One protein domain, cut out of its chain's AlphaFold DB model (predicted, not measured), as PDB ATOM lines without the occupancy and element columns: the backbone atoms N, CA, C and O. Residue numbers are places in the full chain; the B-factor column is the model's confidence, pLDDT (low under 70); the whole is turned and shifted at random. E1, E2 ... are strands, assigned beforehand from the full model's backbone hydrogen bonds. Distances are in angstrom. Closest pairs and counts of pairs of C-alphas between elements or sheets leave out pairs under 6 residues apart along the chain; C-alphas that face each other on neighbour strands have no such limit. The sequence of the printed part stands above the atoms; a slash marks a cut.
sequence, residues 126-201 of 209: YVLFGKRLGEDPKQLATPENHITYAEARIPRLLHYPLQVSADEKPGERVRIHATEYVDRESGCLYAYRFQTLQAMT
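What this domain is: This is residues 126 to 201 of the 209 residues of an uncharacterized protein of Dictyobacter aurantiacus (UniProt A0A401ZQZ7). A long, narrow two-stranded hairpin, E3 and E4, makes one half of an elongated, loose domain, and a shorter two-stranded hairpin, E1 and E2, is set crosswise near the end where E3 begins and E4 finishes. A loop of residues 133 to 145 lies beyond the short hairpin, at the other end of the long axis from the tip of the long hairpin. The printed part has 76 residues, with no named helix and four named strands in the order E1, E2, E3, E4; they form two separate antiparallel sheets, E1 - E2 and E3 - E4. The class is all strand, though under half of the residues, 35 of 76, are in named strands. The radius of gyration of the C-alphas is 15.7 A, and the C-alphas span 54 by 31 by 19 A.

Where its parts are: Residues 126 to 146 hold no named element. E1 is residues 147 to 151, 13.8 A long, with C-alpha 147 at (14.387, 28.215, 41.126). E2 is residues 154 to 160, 16.1 A long. Residues 161 to 172 again hold no named element. E3 is residues 173 to 183, 30.5 A long, from C-alpha 173 at (12.824, 31.397, 50.745). E4, residues 189 to 200, is the longest strand by residues and measures 25.4 A, ending with C-alpha 200 at (9.311, 27.870, 52.579).

How they stand to each other: E3 and E4 form a hairpin, antiparallel with 160 degrees between their directions. N 175 and O 198 are within hydrogen-bond range at 2.8 A, as are N 181 and O 191 at 2.8 A. E4 bends by 71 degrees at residue 197. E1 and E2 form the other hairpin, antiparallel at 159 degrees, with N 149 and O 158 within hydrogen-bond range at 2.8 A. E2 and E3 have one pair of C-alphas within 8 A, those of Tyr 160 and Val 174, 7.9 A apart. E1 and E3 likewise have one, those of Tyr 149 and Arg 173, 7.9 A apart. E1 and E4 are apart, and E2 and E4 are only just apart, with their closest C-alphas at 8.3 A. Residues 126 to 127 pair antiparallel with residues 175 to 176 of E3, and residues 131 to 132 with residues 149 to 150 of E1.

The domain as a whole: The two C-alphas farthest apart, those of Lys 138 and Glu 185, are 54.1 A from each other. The printed part has no cut. The links E1 to E2 and E3 to E4 are tight, and the link E2 to E3, 12 residues, is long. The mean pLDDT of the printed part is 76.5; 30 residues are under 70, among them residues 133 to 145, 150 to 157 and 164 to 170.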
ATOM      1  N   TYR A 126      17.519  25.602  58.830       87.06
ATOM      2  CA  TYR A 126      18.263  26.825  58.543       87.06
ATOM      3  C   TYR A 126      17.697  27.472  57.289       87.06
ATOM      4  O   TYR A 126      17.627  26.840  56.233       87.06
ATOM      5  N   VAL A 127      17.298  28.738  57.402       85.44
ATOM      6  CA  VAL A 127      16.860  29.540  56.257       85.44
ATOM      7  C   VAL A 127      18.089  29.935  55.448       85.44
ATOM      8  O   VAL A 127      19.028  30.524  55.982       85.44
ATOM      9  N   LEU A 128      18.084  29.602  54.160       82.44
ATOM     10  CA  LEU A 128      19.155  29.958  53.244       82.44
ATOM     11  C   LEU A 128      19.019  31.399  52.754       82.44
ATOM     12  O   LEU A 128      17.925  31.967  52.699       82.44
ATOM     13  N   PHE A 129      20.155  31.976  52.369       74.50
ATOM     14  CA  PHE A 129      20.218  33.309  51.782       74.50
ATOM     15  C   PHE A 129      19.489  33.386  50.436       74.50
ATOM     16  O   PHE A 129      19.391  32.402  49.694       74.50
ATOM     17  N   GLY A 130      19.043  34.603  50.113       67.44
ATOM     18  CA  GLY A 130      18.370  34.931  48.867       67.44
ATOM     19  C   GLY A 130      16.847  34.926  48.981       67.44
ATOM     20  O   GLY A 130      16.239  34.092  49.648       67.44
ATOM     21  N   LYS A 131      16.214  35.875  48.292       70.56
ATOM     22  CA  LYS A 131      14.769  35.913  48.057       70.56
ATOM     23  C   LYS A 131      14.474  35.436  46.647       70.56
ATOM     24  O   LYS A 131      15.258  35.711  45.739       70.56
ATOM     25  N   ARG A 132      13.345  34.752  46.456       73.00
ATOM     26  CA  ARG A 132      12.905  34.322  45.126       73.00
ATOM     27  C   ARG A 132      12.816  35.533  44.194       73.00
ATOM     28  O   ARG A 132      12.180  36.526  44.545       73.00
ATOM     29  N   LEU A 133      13.435  35.447  43.019       64.69
ATOM     30  CA  LEU A 133      13.212  36.429  41.961       64.69
ATOM     31  C   LEU A 133      11.866  36.137  41.281       64.69
ATOM     32  O   LEU A 133      11.499  34.977  41.094       64.69
ATOM     33  N   GLY A 134      11.098  37.185  40.977       62.41
ATOM     34  CA  GLY A 134       9.800  37.062  40.307       62.41
ATOM     35  C   GLY A 134       9.896  36.468  38.894       62.41
ATOM     36  O   GLY A 134      10.978  36.186  38.391       62.41
ATOM     37  N   GLU A 135       8.746  36.306  38.240       56.44
ATOM     38  CA  GLU A 135       8.591  35.620  36.944       56.44
ATOM     39  C   GLU A 135       9.177  36.349  35.724       56.44
ATOM     40  O   GLU A 135       8.815  35.981  34.615       56.44
ATOM     41  N   ASP A 136      10.045  37.355  35.865       53.44
ATOM     42  CA  ASP A 136      10.698  37.980  34.703       53.44
ATOM     43  C   ASP A 136      12.090  37.357  34.480       53.44
ATOM     44  O   ASP A 136      13.093  37.850  35.006       53.44
ATOM     45  N   PRO A 137      12.199  36.229  33.748       48.94
ATOM     46  CA  PRO A 137      13.384  35.381  33.725       48.94
ATOM     47  C   PRO A 137      14.305  35.782  32.564       48.94
ATOM     48  O   PRO A 137      15.365  35.192  32.373       48.94
ATOM     49  N   LYS A 138      13.912  36.781  31.756       49.94
ATOM     50  CA  LYS A 138      14.496  37.051  30.433       49.94
ATOM     51  C   LYS A 138      15.917  37.615  30.471       49.94
ATOM     52  O   LYS A 138      16.502  37.817  29.414       49.94
ATOM     53  N   GLN A 139      16.485  37.848  31.653       46.66
ATOM     54  CA  GLN A 139      17.839  38.391  31.801       46.66
ATOM     55  C   GLN A 139      18.791  37.505  32.615       46.66
ATOM     56  O   GLN A 139      19.976  37.819  32.704       46.66
ATOM     57  N   LEU A 140      18.325  36.393  33.194       55.94
ATOM     58  CA  LEU A 140      19.121  35.611  34.141       55.94
ATOM     59  C   LEU A 140      19.212  34.165  33.662       55.94
ATOM     60  O   LEU A 140      18.218  33.444  33.670       55.94
ATOM     61  N   ALA A 141      20.410  33.761  33.231       56.84
ATOM     62  CA  ALA A 141      20.728  32.398  32.808       56.84
ATOM     63  C   ALA A 141      20.359  31.400  33.921       56.84
ATOM     64  O   ALA A 141      21.123  31.196  34.859       56.84
ATOM     65  N   THR A 142      19.153  30.840  33.841       58.72
ATOM     66  CA  THR A 142      18.589  29.930  34.839       58.72
ATOM     67  C   THR A 142      18.658  28.514  34.271       58.72
ATOM     68  O   THR A 142      18.106  28.291  33.193       58.72
ATOM     69  N   PRO A 143      19.330  27.565  34.943       64.44
ATOM     70  CA  PRO A 143      19.318  26.166  34.528       64.44
ATOM     71  C   PRO A 143      17.900  25.575  34.567       64.44
ATOM     72  O   PRO A 143      17.089  25.953  35.417       64.44
ATOM     73  N   GLU A 144      17.602  24.614  33.690       63.19
ATOM     74  CA  GLU A 144      16.331  23.878  33.726       63.19
ATOM     75  C   GLU A 144      16.132  23.204  35.103       63.19
ATOM     76  O   GLU A 144      17.086  22.736  35.732       63.19
ATOM     77  N   ASN A 145      14.891  23.178  35.603       66.69
ATOM     78  CA  ASN A 145      14.489  22.601  36.902       66.69
ATOM     79  C   ASN A 145      15.045  23.281  38.173       66.69
ATOM     80  O   ASN A 145      15.022  22.680  39.248       66.69
ATOM     81  N   HIS A 146      15.525  24.524  38.080       70.19
ATOM     82  CA  HIS A 146      15.973  25.305  39.237       70.19
ATOM     83  C   HIS A 146      15.074  26.513  39.489       70.19
ATOM     84  O   HIS A 146      14.492  27.085  38.567       70.19
ATOM     85  N   ILE A 147      15.005  26.939  40.752       71.50
ATOM     86  CA  ILE A 147      14.387  28.215  41.126       71.50
ATOM     87  C   ILE A 147      15.494  29.186  41.528       71.50
ATOM     88  O   ILE A 147      16.379  28.835  42.312       71.50
ATOM     89  N   THR A 148      15.439  30.398  40.973       69.88
ATOM     90  CA  THR A 148      16.462  31.433  41.160       69.88
ATOM     91  C   THR A 148      16.110  32.354  42.328       69.88
ATOM     92  O   THR A 148      15.028  32.944  42.392       69.88
ATOM     93  N   TYR A 149      17.066  32.506  43.239       70.69
ATOM     94  CA  TYR A 149      17.021  33.392  44.394       70.69
ATOM     95  C   TYR A 149      18.171  34.403  44.307       70.69
ATOM     96  O   TYR A 149      19.230  34.099  43.761       70.69
ATOM     97  N   ALA A 150      17.985  35.607  44.844       62.59
ATOM     98  CA  ALA A 150      19.031  36.629  44.913       62.59
ATOM     99  C   ALA A 150      19.000  37.374  46.251       62.59
ATOM    100  O   ALA A 150      17.935  37.580  46.833       62.59
ATOM    101  N   GLU A 151      20.166  37.795  46.739       59.69
ATOM    102  CA  GLU A 151      20.314  38.590  47.961       59.69
ATOM    103  C   GLU A 151      20.906  39.963  47.619       59.69
ATOM    104  O   GLU A 151      21.909  40.057  46.919       59.69
ATOM    105  N   ALA A 152      20.326  41.055  48.124       50.75
ATOM    106  CA  ALA A 152      20.792  42.405  47.776       50.75
ATOM    107  C   ALA A 152      22.196  42.720  48.332       50.75
ATOM    108  O   ALA A 152      22.877  43.616  47.838       50.75
ATOM    109  N   ARG A 153      22.627  41.993  49.374       48.09
ATOM    110  CA  ARG A 153      23.912  42.195  50.069       48.09
ATOM    111  C   ARG A 153      25.051  41.327  49.531       48.09
ATOM    112  O   ARG A 153      26.207  41.612  49.820       48.09
ATOM    113  N   ILE A 154      24.736  40.291  48.759       55.97
ATOM    114  CA  ILE A 154      25.702  39.433  48.071       55.97
ATOM    115  C   ILE A 154      25.171  39.321  46.643       55.97
ATOM    116  O   ILE A 154      24.229  38.556  46.448       55.97
ATOM    117  N   PRO A 155      25.692  40.088  45.662       55.25
ATOM    118  CA  PRO A 155      25.153  40.147  44.301       55.25
ATOM    119  C   PRO A 155      25.467  38.849  43.541       55.25
ATOM    120  O   PRO A 155      26.250  38.818  42.594       55.25
ATOM    121  N   ARG A 156      24.885  37.747  44.005       63.31
ATOM    122  CA  ARG A 156      25.044  36.399  43.490       63.31
ATOM    123  C   ARG A 156      23.662  35.786  43.334       63.31
ATOM    124  O   ARG A 156      22.836  35.840  44.243       63.31
ATOM    125  N   LEU A 157      23.430  35.213  42.160       66.62
ATOM    126  CA  LEU A 157      22.270  34.371  41.912       66.62
ATOM    127  C   LEU A 157      22.511  33.017  42.575       66.62
ATOM    128  O   LEU A 157      23.591  32.441  42.451       66.62
ATOM    129  N   LEU A 158      21.506  32.534  43.291       76.12
ATOM    130  CA  LEU A 158      21.498  31.247  43.966       76.12
ATOM    131  C   LEU A 158      20.439  30.382  43.291       76.12
ATOM    132  O   LEU A 158      19.275  30.771  43.201       76.12
ATOM    133  N   HIS A 159      20.850  29.219  42.798       80.19
ATOM    134  CA  HIS A 159      19.967  28.268  42.134       80.19
ATOM    135  C   HIS A 159      19.777  27.071  43.053       80.19
ATOM    136  O   HIS A 159      20.756  26.439  43.436       80.19
ATOM    137  N   TYR A 160      18.530  26.771  43.418       83.31
ATOM    138  CA  TYR A 160      18.223  25.653  44.307       83.31
ATOM    139  C   TYR A 160      17.445  24.546  43.574       83.31
ATOM    140  O   TYR A 160      16.444  24.852  42.914       83.31
ATOM    141  N   PRO A 161      17.852  23.266  43.718       82.62
ATOM    142  CA  PRO A 161      17.197  22.104  43.114       82.62
ATOM    143  C   PRO A 161      15.954  21.704  43.923       82.62
ATOM    144  O   PRO A 161      15.963  20.779  44.750       82.62
ATOM    145  N   LEU A 162      14.875  22.454  43.727       82.19
ATOM    146  CA  LEU A 162      13.612  22.274  44.431       82.19
ATOM    147  C   LEU A 162      12.602  21.543  43.551       82.19
ATOM    148  O   LEU A 162      12.423  21.876  42.384       82.19
ATOM    149  N   GLN A 163      11.901  20.576  44.139       74.69
ATOM    150  CA  GLN A 163      10.731  19.976  43.516       74.69
ATOM    151  C   GLN A 163       9.513  20.779  43.968       74.69
ATOM    152  O   GLN A 163       9.154  20.746  45.142       74.69
ATOM    153  N   VAL A 164       8.927  21.541  43.053       69.38
ATOM    154  CA  VAL A 164       7.676  22.270  43.285       69.38
ATOM    155  C   VAL A 164       6.644  21.651  42.357       69.38
ATOM    156  O   VAL A 164       6.931  21.442  41.176       69.38
ATOM    157  N   SER A 165       5.489  21.263  42.897       67.81
ATOM    158  CA  SER A 165       4.414  20.729  42.061       67.81
ATOM    159  C   SER A 165       3.925  21.816  41.096       67.81
ATOM    160  O   SER A 165       4.064  23.006  41.374       67.81
ATOM    161  N   ALA A 166       3.362  21.421  39.951       65.81
ATOM    162  CA  ALA A 166       2.894  22.375  38.939       65.81
ATOM    163  C   ALA A 166       1.847  23.370  39.485       65.81
ATOM    164  O   ALA A 166       1.727  24.479  38.969       65.81
ATOM    165  N   ASP A 167       1.136  22.979  40.546       67.62
ATOM    166  CA  ASP A 167       0.063  23.752  41.170       67.62
ATOM    167  C   ASP A 167       0.532  24.581  42.384       67.62
ATOM    168  O   ASP A 167      -0.222  25.406  42.905       67.62
ATOM    169  N   GLU A 168       1.775  24.398  42.848       67.94
ATOM    170  CA  GLU A 168       2.326  25.125  43.991       67.94
ATOM    171  C   GLU A 168       3.182  26.313  43.551       67.94
ATOM    172  O   GLU A 168       4.082  26.216  42.717       67.94
ATOM    173  N   LYS A 169       2.950  27.471  44.176       68.31
ATOM    174  CA  LYS A 169       3.867  28.602  44.031       68.31
ATOM    175  C   LYS A 169       5.136  28.317  44.835       68.31
ATOM    176  O   LYS A 169       5.031  28.018  46.027       68.31
ATOM    177  N   PRO A 170       6.333  28.467  44.242       69.00
ATOM    178  CA  PRO A 170       7.560  28.319  44.996       69.00
ATOM    179  C   PRO A 170       7.632  29.355  46.112       69.00
ATOM    180  O   PRO A 170       7.400  30.545  45.887       69.00
ATOM    181  N   GLY A 171       8.003  28.887  47.298       74.88
ATOM    182  CA  GLY A 171       8.216  29.716  48.472       74.88
ATOM    183  C   GLY A 171       9.214  30.855  48.260       74.88
ATOM    184  O   GLY A 171      10.182  30.725  47.505       74.88
ATOM    185  N   GLU A 172       9.024  31.966  48.975       80.88
ATOM    186  CA  GLU A 172       9.914  33.135  48.897       80.88
ATOM    187  C   GLU A 172      11.352  32.867  49.366       80.88
ATOM    188  O   GLU A 172      12.268  33.638  49.050       80.88
ATOM    189  N   ARG A 173      11.545  31.819  50.168       83.00
ATOM    190  CA  ARG A 173      12.824  31.397  50.745       83.00
ATOM    191  C   ARG A 173      12.997  29.896  50.609       83.00
ATOM    192  O   ARG A 173      12.039  29.164  50.365       83.00
ATOM    193  N   VAL A 174      14.225  29.451  50.827       85.06
ATOM    194  CA  VAL A 174      14.586  28.037  50.896       85.06
ATOM    195  C   VAL A 174      15.124  27.740  52.287       85.06
ATOM    196  O   VAL A 174      15.798  28.581  52.878       85.06
ATOM    197  N   ARG A 175      14.833  26.552  52.811       89.69
ATOM    198  CA  ARG A 175      15.410  26.046  54.058       89.69
ATOM    199  C   ARG A 175      16.105  24.709  53.842       89.69
ATOM    200  O   ARG A 175      15.626  23.878  53.066       89.69
ATOM    201  N   ILE A 176      17.205  24.503  54.559       92.12
ATOM    202  CA  ILE A 176      17.825  23.188  54.742       92.12
ATOM    203  C   ILE A 176      17.290  22.590  56.034       92.12
ATOM    204  O   ILE A 176      17.337  23.230  57.084       92.12
ATOM    205  N   HIS A 177      16.828  21.349  55.941       94.19
ATOM    206  CA  HIS A 177      16.582  20.499  57.097       94.19
ATOM    207  C   HIS A 177      17.861  19.754  57.448       94.19
ATOM    208  O   HIS A 177      18.496  19.150  56.578       94.19
ATOM    209  N   ALA A 178      18.223  19.789  58.721       95.44
ATOM    210  CA  ALA A 178      19.403  19.145  59.258       95.44
ATOM    211  C   ALA A 178      19.074  18.395  60.549       95.44
ATOM    212  O   ALA A 178      18.122  18.714  61.261       95.44
ATOM    213  N   THR A 179      19.904  17.416  60.880       96.50
ATOM    214  CA  THR A 179      19.954  16.825  62.216       96.50
ATOM    215  C   THR A 179      21.251  17.247  62.880       96.50
ATOM    216  O   THR A 179      22.330  16.972  62.359       96.50
ATOM    217  N   GLU A 180      21.143  17.910  64.026       96.62
ATOM    218  CA  GLU A 180      22.257  18.151  64.941       96.62
ATOM    219  C   GLU A 180      22.349  16.999  65.949       96.62
ATOM    220  O   GLU A 180      21.342  16.571  66.514       96.62
ATOM    221  N   TYR A 181      23.561  16.522  66.212       96.56
ATOM    222  CA  TYR A 181      23.869  15.553  67.258       96.56
ATOM    223  C   TYR A 181      24.501  16.333  68.400       96.56
ATOM    224  O   TYR A 181      25.636  16.795  68.299       96.56
ATOM    225  N   VAL A 182      23.729  16.546  69.459       96.25
ATOM    226  CA  VAL A 182      24.105  17.420  70.573       96.25
ATOM    227  C   VAL A 182      24.418  16.561  71.784       96.25
ATOM    228  O   VAL A 182      23.626  15.686  72.137       96.25
ATOM    229  N   ASP A 183      25.545  16.816  72.436       96.12
ATOM    230  CA  ASP A 183      25.874  16.170  73.698       96.12
ATOM    231  C   ASP A 183      24.889  16.595  74.796       96.12
ATOM    232  O   ASP A 183      24.552  17.772  74.951       96.12
ATOM    233  N   ARG A 184      24.340  15.624  75.526       95.81
ATOM    234  CA  ARG A 184      23.268  15.874  76.499       95.81
ATOM    235  C   ARG A 184      23.753  16.567  77.759       95.81
ATOM    236  O   ARG A 184      22.947  17.252  78.382       95.81
ATOM    237  N   GLU A 185      25.002  16.342  78.140       95.38
ATOM    238  CA  GLU A 185      25.568  16.867  79.378       95.38
ATOM    239  C   GLU A 185      26.021  18.315  79.189       95.38
ATOM    240  O   GLU A 185      25.572  19.209  79.903       95.38
ATOM    241  N   SER A 186      26.846  18.559  78.174       94.44
ATOM    242  CA  SER A 186      27.403  19.878  77.864       94.44
ATOM    243  C   SER A 186      26.459  20.767  77.053       94.44
ATOM    244  O   SER A 186      26.585  21.990  77.073       94.44
ATOM    245  N   GLY A 187      25.522  20.179  76.302       92.38
ATOM    246  CA  GLY A 187      24.722  20.904  75.315       92.38
ATOM    247  C   GLY A 187      25.505  21.320  74.065       92.38
ATOM    248  O   GLY A 187      24.950  22.028  73.223       92.38
ATOM    249  N   CYS A 188      26.766  20.898  73.922       92.38
ATOM    250  CA  CYS A 188      27.602  21.226  72.774       92.38
ATOM    251  C   CYS A 188      27.199  20.426  71.529       92.38
ATOM    252  O   CYS A 188      26.819  19.255  71.603       92.38
ATOM    253  N   LEU A 189      27.310  21.064  70.363       92.44
ATOM    254  CA  LEU A 189      27.146  20.398  69.076       92.44
ATOM    255  C   LEU A 189      28.339  19.468  68.830       92.44
ATOM    256  O   LEU A 189      29.473  19.934  68.775       92.44
ATOM    257  N   TYR A 190      28.075  18.174  68.662       93.81
ATOM    258  CA  TYR A 190      29.094  17.173  68.348       93.81
ATOM    259  C   TYR A 190      29.276  17.029  66.833       93.81
ATOM    260  O   TYR A 190      30.383  17.094  66.311       93.81
ATOM    261  N   ALA A 191      28.168  16.857  66.112       95.00
ATOM    262  CA  ALA A 191      28.145  16.753  64.658       95.00
ATOM    263  C   ALA A 191      26.798  17.242  64.115       95.00
ATOM    264  O   ALA A 191      25.837  17.414  64.862       95.00
ATOM    265  N   TYR A 192      26.698  17.434  62.803       96.00
ATOM    266  CA  TYR A 192      25.423  17.702  62.140       96.00
ATOM    267  C   TYR A 192      25.430  17.121  60.733       96.00
ATOM    268  O   TYR A 192      26.484  17.112  60.092       96.00
ATOM    269  N   ARG A 193      24.260  16.725  60.225       96.19
ATOM    270  CA  ARG A 193      24.071  16.346  58.819       96.19
ATOM    271  C   ARG A 193      22.884  17.044  58.168       96.19
ATOM    272  O   ARG A 193      21.864  17.258  58.819       96.19
ATOM    273  N   PHE A 194      23.011  17.387  56.895       96.69
ATOM    274  CA  PHE A 194      21.926  17.843  56.040       96.69
ATOM    275  C   PHE A 194      21.078  16.647  55.615       96.69
ATOM    276  O   PHE A 194      21.581  15.542  55.434       96.69
ATOM    277  N   GLN A 195      19.774  16.872  55.488       93.88
ATOM    278  CA  GLN A 195      18.812  15.824  55.154       93.88
ATOM    279  C   GLN A 195      18.083  16.138  53.856       93.88
ATOM    280  O   GLN A 195      17.984  15.294  52.971       93.88
ATOM    281  N   THR A 196      17.553  17.354  53.737       92.75
ATOM    282  CA  THR A 196      16.788  17.758  52.558       92.75
ATOM    283  C   THR A 196      16.725  19.276  52.419       92.75
ATOM    284  O   THR A 196      17.071  20.024  53.336       92.75
ATOM    285  N   LEU A 197      16.269  19.717  51.252       90.56
ATOM    286  CA  LEU A 197      16.059  21.106  50.879       90.56
ATOM    287  C   LEU A 197      14.573  21.322  50.587       90.56
ATOM    288  O   LEU A 197      13.964  20.528  49.869       90.56
ATOM    289  N   GLN A 198      13.991  22.399  51.109       88.00
ATOM    290  CA  GLN A 198      12.574  22.692  50.905       88.00
ATOM    291  C   GLN A 198      12.332  24.184  50.679       88.00
ATOM    292  O   GLN A 198      12.935  25.028  51.343       88.00
ATOM    293  N   ALA A 199      11.404  24.515  49.780       85.56
ATOM    294  CA  ALA A 199      10.864  25.864  49.688       85.56
ATOM    295  C   ALA A 199      10.021  26.186  50.938       85.56
ATOM    296  O   ALA A 199       9.261  25.344  51.418       85.56
ATOM    297  N   MET A 200      10.138  27.401  51.467       82.94
ATOM    298  CA  MET A 200       9.311  27.870  52.579       82.94
ATOM    299  C   MET A 200       7.966  28.364  52.052       82.94
ATOM    300  O   MET A 200       7.908  29.396  51.391       82.94
ATOM    301  N   THR A 201       6.879  27.656  52.348       72.62
ATOM    302  CA  THR A 201       5.529  28.159  52.074       72.62
ATOM    303  C   THR A 201       5.165  29.263  53.082       72.62
ATOM    304  O   THR A 201       5.526  29.187  54.262       72.62
TER     305      THR A 201